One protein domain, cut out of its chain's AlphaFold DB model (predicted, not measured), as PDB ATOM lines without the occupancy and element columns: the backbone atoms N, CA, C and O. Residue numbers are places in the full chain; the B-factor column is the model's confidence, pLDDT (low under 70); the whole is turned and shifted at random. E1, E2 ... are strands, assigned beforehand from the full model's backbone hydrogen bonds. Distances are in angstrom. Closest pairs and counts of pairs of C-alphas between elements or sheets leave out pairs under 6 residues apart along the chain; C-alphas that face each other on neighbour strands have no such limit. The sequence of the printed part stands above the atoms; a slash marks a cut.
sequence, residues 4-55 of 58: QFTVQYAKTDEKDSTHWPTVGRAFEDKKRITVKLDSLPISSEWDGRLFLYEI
ATOM      1  N   GLN A   4     121.201 168.930 134.562       91.81
ATOM      2  CA  GLN A   4     121.119 168.797 136.012       91.81
ATOM      3  C   GLN A   4     119.999 167.838 136.392       91.81
ATOM      4  O   GLN A   4     118.887 167.920 135.869       91.81
ATOM      5  N   PHE A   5     120.314 166.953 137.332       91.69
ATOM      6  CA  PHE A   5     119.399 165.951 137.846       91.69
ATOM      7  C   PHE A   5     119.311 166.040 139.363       91.69
ATOM      8  O   PHE A   5     120.310 166.283 140.048       91.69
ATOM      9  N   THR A   6     118.125 165.764 139.884       90.12
ATOM     10  CA  THR A   6     117.932 165.492 141.307       90.12
ATOM     11  C   THR A   6     118.228 164.022 141.568       90.12
ATOM     12  O   THR A   6     117.759 163.155 140.829       90.12
ATOM     13  N   VAL A   7     119.006 163.743 142.615       88.75
ATOM     14  CA  VAL A   7     119.309 162.376 143.053       88.75
ATOM     15  C   VAL A   7     118.389 162.023 144.211       88.75
ATOM     16  O   VAL A   7     118.362 162.734 145.219       88.75
ATOM     17  N   GLN A   8     117.655 160.924 144.076       88.19
ATOM     18  CA  GLN A   8     116.739 160.413 145.094       88.19
ATOM     19  C   GLN A   8     117.000 158.927 145.350       88.19
ATOM     20  O   GLN A   8     117.554 158.226 144.499       88.19
ATOM     21  N   TYR A   9     116.584 158.444 146.517       83.88
ATOM     22  CA  TYR A   9     116.509 157.013 146.812       83.88
ATOM     23  C   TYR A   9     115.086 156.650 147.227       83.88
ATOM     24  O   TYR A   9     114.352 157.499 147.733       83.88
ATOM     25  N   ALA A  10     114.704 155.397 146.996       83.69
ATOM     26  CA  ALA A  10     113.431 154.872 147.458       83.69
ATOM     27  C   ALA A  10     113.532 154.540 148.951       83.69
ATOM     28  O   ALA A  10     114.429 153.802 149.358       83.69
ATOM     29  N   LYS A  11     112.605 155.055 149.757       81.44
ATOM     30  CA  LYS A  11     112.437 154.667 151.158       81.44
ATOM     31  C   LYS A  11     111.009 154.196 151.381       81.44
ATOM     32  O   LYS A  11     110.092 155.010 151.312       81.44
ATOM     33  N   THR A  12     110.826 152.914 151.668       83.00
ATOM     34  CA  THR A  12     109.522 152.368 152.064       83.00
ATOM     35  C   THR A  12     109.361 152.501 153.575       83.00
ATOM     36  O   THR A  12     110.301 152.217 154.313       83.00
ATOM     37  N   ASP A  13     108.213 152.989 154.037       81.62
ATOM     38  CA  ASP A  13     107.887 153.034 155.466       81.62
ATOM     39  C   ASP A  13     107.171 151.759 155.949       81.62
ATOM     40  O   ASP A  13     106.841 150.869 155.167       81.62
ATOM     41  N   GLU A  14     106.900 151.673 157.254       83.44
ATOM     42  CA  GLU A  14     106.173 150.555 157.880       83.44
ATOM     43  C   GLU A  14     104.726 150.383 157.367       83.44
ATOM     44  O   GLU A  14     104.054 149.416 157.719       83.44
ATOM     45  N   LYS A  15     104.219 151.326 156.561       85.56
ATOM     46  CA  LYS A  15     102.876 151.319 155.965       85.56
ATOM     47  C   LYS A  15     102.914 151.039 154.457       85.56
ATOM     48  O   LYS A  15     101.964 151.394 153.760       85.56
ATOM     49  N   ASP A  16     104.005 150.460 153.953       82.38
ATOM     50  CA  ASP A  16     104.241 150.158 152.534       82.38
ATOM     51  C   ASP A  16     104.177 151.380 151.597       82.38
ATOM     52  O   ASP A  16     104.038 151.252 150.378       82.38
ATOM     53  N   SER A  17     104.316 152.596 152.130       84.69
ATOM     54  CA  SER A  17     104.364 153.805 151.307       84.69
ATOM     55  C   SER A  17     105.802 154.104 150.890       84.69
ATOM     56  O   SER A  17     106.697 154.206 151.728       84.69
ATOM     57  N   THR A  18     106.041 154.253 149.582       85.44
ATOM     58  CA  THR A  18     107.362 154.618 149.046       85.44
ATOM     59  C   THR A  18     107.523 156.132 148.969       85.44
ATOM     60  O   THR A  18     106.808 156.818 148.238       85.44
ATOM     61  N   HIS A  19     108.527 156.640 149.672       82.44
ATOM     62  CA  HIS A  19     108.958 158.032 149.644       82.44
ATOM     63  C   HIS A  19     110.241 158.172 148.822       82.44
ATOM     64  O   HIS A  19     111.058 157.253 148.772       82.44
ATOM     65  N   TRP A  20     110.438 159.345 148.213       85.88
ATOM     66  CA  TRP A  20     111.590 159.640 147.346       85.88
ATOM     67  C   TRP A  20     112.394 160.847 147.852       85.88
ATOM     68  O   TRP A  20     112.451 161.889 147.192       85.88
ATOM     69  N   PRO A  21     112.984 160.771 149.054       84.38
ATOM     70  CA  PRO A  21     113.824 161.839 149.584       84.38
ATOM     71  C   PRO A  21     115.005 162.166 148.657       84.38
ATOM     72  O   PRO A  21     115.667 161.283 148.105       84.38
ATOM     73  N   THR A  22     115.287 163.461 148.513       87.50
ATOM     74  CA  THR A  22     116.454 163.968 147.785       87.50
ATOM     75  C   THR A  22     117.716 163.820 148.623       87.50
ATOM     76  O   THR A  22     117.756 164.258 149.769       87.50
ATOM     77  N   VAL A  23     118.763 163.252 148.029       87.75
ATOM     78  CA  VAL A  23     120.072 163.039 148.677       87.75
ATOM     79  C   VAL A  23     121.203 163.820 148.023       87.75
ATOM     80  O   VAL A  23     122.312 163.867 148.555       87.75
ATOM     81  N   GLY A  24     120.937 164.464 146.888       89.94
ATOM     82  CA  GLY A  24     121.922 165.298 146.224       89.94
ATOM     83  C   GLY A  24     121.538 165.681 144.805       89.94
ATOM     84  O   GLY A  24     120.364 165.676 144.422       89.94
ATOM     85  N   ARG A  25     122.557 166.010 144.012       92.38
ATOM     86  CA  ARG A  25     122.421 166.417 142.610       92.38
ATOM     87  C   ARG A  25     123.411 165.675 141.736       92.38
ATOM     88  O   ARG A  25     124.508 165.334 142.180       92.38
ATOM     89  N   ALA A  26     123.047 165.485 140.477       91.88
ATOM     90  CA  ALA A  26     123.981 165.035 139.467       91.88
ATOM     91  C   ALA A  26     124.065 166.013 138.306       91.88
ATOM     92  O   ALA A  26     123.101 166.693 137.954       91.88
ATOM     93  N   PHE A  27     125.253 166.060 137.727       92.06
ATOM     94  CA  PHE A  27     125.611 166.932 136.628       92.06
ATOM     95  C   PHE A  27     126.140 166.064 135.500       92.06
ATOM     96  O   PHE A  27     127.131 165.353 135.677       92.06
ATOM     97  N   GLU A  28     125.481 166.118 134.354       92.56
ATOM     98  CA  GLU A  28     125.914 165.421 133.150       92.56
ATOM     99  C   GLU A  28     126.561 166.415 132.185       92.56
ATOM    100  O   GLU A  28     125.966 167.427 131.797       92.56
ATOM    101  N   ASP A  29     127.801 166.111 131.805       90.44
ATOM    102  CA  ASP A  29     128.513 166.756 130.711       90.44
ATOM    103  C   ASP A  29     128.741 165.756 129.557       90.44
ATOM    104  O   ASP A  29     128.335 164.599 129.618       90.44
ATOM    105  N   LYS A  30     129.393 166.188 128.470       89.50
ATOM    106  CA  LYS A  30     129.595 165.347 127.273       89.50
ATOM    107  C   LYS A  30     130.418 164.070 127.513       89.50
ATOM    108  O   LYS A  30     130.473 163.231 126.619       89.50
ATOM    109  N   LYS A  31     131.146 163.965 128.625       91.44
ATOM    110  CA  LYS A  31     132.122 162.899 128.887       91.44
ATOM    111  C   LYS A  31     131.823 162.109 130.158       91.44
ATOM    112  O   LYS A  31     132.381 161.027 130.315       91.44
ATOM    113  N   ARG A  32     131.018 162.645 131.079       89.44
ATOM    114  CA  ARG A  32     130.781 162.033 132.393       89.44
ATOM    115  C   ARG A  32     129.500 162.523 133.060       89.44
ATOM    116  O   ARG A  32     129.025 163.629 132.811       89.44
ATOM    117  N   ILE A  33     129.043 161.716 134.013       90.12
ATOM    118  CA  ILE A  33     128.050 162.086 135.020       90.12
ATOM    119  C   ILE A  33     128.781 162.220 136.359       90.12
ATOM    120  O   ILE A  33     129.478 161.303 136.788       90.12
ATOM    121  N   THR A  34     128.642 163.374 137.009       91.94
ATOM    122  CA  THR A  34     129.179 163.633 138.351       91.94
ATOM    123  C   THR A  34     128.031 163.675 139.343       91.94
ATOM    124  O   THR A  34     127.115 164.474 139.170       91.94
ATOM    125  N   VAL A  35     128.090 162.856 140.390       88.94
ATOM    126  CA  VAL A  35     127.084 162.822 141.459       88.94
ATOM    127  C   VAL A  35     127.667 163.468 142.712       88.94
ATOM    128  O   VAL A  35     128.724 163.057 143.189       88.94
ATOM    129  N   LYS A  36     126.977 164.472 143.255       88.31
ATOM    130  CA  LYS A  36     127.270 165.071 144.559       88.31
ATOM    131  C   LYS A  36     126.173 164.657 145.533       88.31
ATOM    132  O   LYS A  36     125.037 165.100 145.387       88.31
ATOM    133  N   LEU A  37     126.522 163.823 146.509       85.81
ATOM    134  CA  LEU A  37     125.632 163.442 147.605       85.81
ATOM    135  C   LEU A  37     125.842 164.420 148.765       85.81
ATOM    136  O   LEU A  37     126.949 164.524 149.289       85.81
ATOM    137  N   ASP A  38     124.798 165.156 149.135       80.31
ATOM    138  CA  ASP A  38     124.810 166.063 150.290       80.31
ATOM    139  C   ASP A  38     124.482 165.309 151.592       80.31
ATOM    140  O   ASP A  38     124.832 165.746 152.685       80.31
ATOM    141  N   SER A  39     123.839 164.145 151.471       72.69
ATOM    142  CA  SER A  39     123.603 163.205 152.564       72.69
ATOM    143  C   SER A  39     123.819 161.781 152.065       72.69
ATOM    144  O   SER A  39     123.443 161.438 150.943       72.69
ATOM    145  N   LEU A  40     124.454 160.950 152.889       68.25
ATOM    146  CA  LEU A  40     124.530 159.518 152.634       68.25
ATOM    147  C   LEU A  40     123.344 158.853 153.339       68.25
ATOM    148  O   LEU A  40     123.153 159.097 154.533       68.25
ATOM    149  N   PRO A  41     122.547 158.018 152.657       62.69
ATOM    150  CA  PRO A  41     121.597 157.148 153.335       62.69
ATOM    151  C   PRO A  41     122.381 156.073 154.108       62.69
ATOM    152  O   PRO A  41     122.678 155.003 153.592       62.69
ATOM    153  N   ILE A  42     122.754 156.363 155.360       62.75
ATOM    154  CA  ILE A  42     123.436 155.417 156.266       62.75
ATOM    155  C   ILE A  42     122.394 154.513 156.952       62.75
ATOM    156  O   ILE A  42     122.352 154.404 158.174       62.75
ATOM    157  N   SER A  43     121.489 153.925 156.171       67.81
ATOM    158  CA  SER A  43     120.457 153.012 156.672       67.81
ATOM    159  C   SER A  43     120.752 151.591 156.204       67.81
ATOM    160  O   SER A  43     121.091 151.384 155.041       67.81
ATOM    161  N   SER A  44     120.566 150.607 157.088       66.62
ATOM    162  CA  SER A  44     120.585 149.178 156.741       66.62
ATOM    163  C   SER A  44     119.481 148.780 155.756       66.62
ATOM    164  O   SER A  44     119.530 147.695 155.190       66.62
ATOM    165  N   GLU A  45     118.486 149.644 155.558       66.81
ATOM    166  CA  GLU A  45     117.356 149.436 154.648       66.81
ATOM    167  C   GLU A  45     117.632 149.951 153.228       66.81
ATOM    168  O   GLU A  45     116.801 149.788 152.338       66.81
ATOM    169  N   TRP A  46     118.777 150.602 152.996       71.25
ATOM    170  CA  TRP A  46     119.118 151.111 151.672       71.25
ATOM    171  C   TRP A  46     119.733 150.010 150.800       71.25
ATOM    172  O   TRP A  46     120.753 149.419 151.146       71.25
ATOM    173  N   ASP A  47     119.141 149.775 149.627       73.06
ATOM    174  CA  ASP A  47     119.570 148.751 148.660       73.06
ATOM    175  C   ASP A  47     120.732 149.196 147.745       73.06
ATOM    176  O   ASP A  47     121.112 148.481 146.815       73.06
ATOM    177  N   GLY A  48     121.300 150.382 147.989       71.38
ATOM    178  CA  GLY A  48     122.430 150.927 147.236       71.38
ATOM    179  C   GLY A  48     122.061 151.597 145.910       71.38
ATOM    180  O   GLY A  48     122.955 152.062 145.199       71.38
ATOM    181  N   ARG A  49     120.774 151.673 145.540       79.38
ATOM    182  CA  ARG A  49     120.357 152.296 144.278       79.38
ATOM    183  C   ARG A  49     120.115 153.794 144.427       79.38
ATOM    184  O   ARG A  49     119.585 154.270 145.432       79.38
ATOM    185  N   LEU A  50     120.489 154.528 143.380       77.88
ATOM    186  CA  LEU A  50     120.243 155.957 143.225       77.88
ATOM    187  C   LEU A  50     119.475 156.192 141.930       77.88
ATOM    188  O   LEU A  50     119.833 155.657 140.880       77.88
ATOM    189  N   PHE A  51     118.443 157.020 142.013       82.00
ATOM    190  CA  PHE A  51     117.619 157.408 140.880       82.00
ATOM    191  C   PHE A  51     117.901 158.865 140.519       82.00
ATOM    192  O   PHE A  51     118.051 159.718 141.397       82.00
ATOM    193  N   LEU A  52     118.009 159.131 139.219       83.75
ATOM    194  CA  LEU A  52     118.380 160.421 138.642       83.75
ATOM    195  C   LEU A  52     117.207 160.945 137.815       83.75
ATOM    196  O   LEU A  52     116.804 160.295 136.852       83.75
ATOM    197  N   TYR A  53     116.682 162.116 138.169       82.94
ATOM    198  CA  TYR A  53     115.540 162.726 137.479       82.94
ATOM    199  C   TYR A  53     115.909 164.086 136.899       82.94
ATOM    200  O   TYR A  53     116.477 164.920 137.603       82.94
ATOM    201  N   GLU A  54     115.598 164.306 135.621       82.25
ATOM    202  CA  GLU A  54     115.840 165.581 134.936       82.25
ATOM    203  C   GLU A  54     114.923 166.666 135.515       82.25
ATOM    204  O   GLU A  54     113.714 166.462 135.658       82.25
ATOM    205  N   ILE A  55     115.493 167.824 135.852       76.94
ATOM    206  CA  ILE A  55     114.708 168.964 136.330       76.94
ATOM    207  C   ILE A  55     114.027 169.606 135.120       76.94
ATOM    208  O   ILE A  55     114.694 170.162 134.250       76.94
TER     209      ILE A  55
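AT A GLANCE: This is residues 4 to 55 of the 58 residues of an uncharacterized protein of marine sediment metagenome (UniProt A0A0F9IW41). One small, strongly twisted and curled sheet of four strands, E3 E2 E1 E4, is the body; residues 9 to 21 prolong the hairpin of E1 and E2 beyond one end of it, and residues 38 to 50 loop from edge strand E3 round to the opposite edge strand E4. The printed part has 52 residues, with four named strands in the chain order E1 E2 E3 E4, antiparallel throughout, and no named helix. The class is all strand, though strands hold 21 of the 52 residues. It is only just loose, close to compact, with a radius of gyration of the C-alphas of 12.2 A, and only just elongated, spanning 41 by 21 by 15 A.

HOW THE PARTS SIT: Look first at the inner strands E1, residues 4 to 8, and E2, residues 22 to 28, a hairpin at 148 degrees with N 5 and O 26 2.9 A apart. E3, residues 33 to 37, forms a hairpin with E2, where N 27 and O 34 are 2.8 A apart; E1 E2 E3 is a meander, each strand the antiparallel neighbour of the one before. E4, residues 51 to 54, is antiparallel to E1 at 147 degrees, with N 6 and O 53 2.9 A apart; this fourth strand beside the first completes a Greek key. E3 and E4 are apart.

IN THESE COORDINATES: Find C-alpha 4 at (121.119, 168.797, 136.012); from there E1 runs 13.1 A to C-alpha 8. E2 covers 17.5 A, E3 12.9 A, and E4 10.3 A, ending at C-alpha 54, (115.840, 165.581, 134.936).

THE WHOLE: The C-alphas of Lys 15 and Lys 30, the two farthest apart, are 41.6 A apart. The links E1 to E2 and E3 to E4 are long; E2 to E3 is tight. Within the first, residues 11 to 12 pair antiparallel with 18 to 19. The printed part has no cut; residues 40 to 45 have pLDDT under 70.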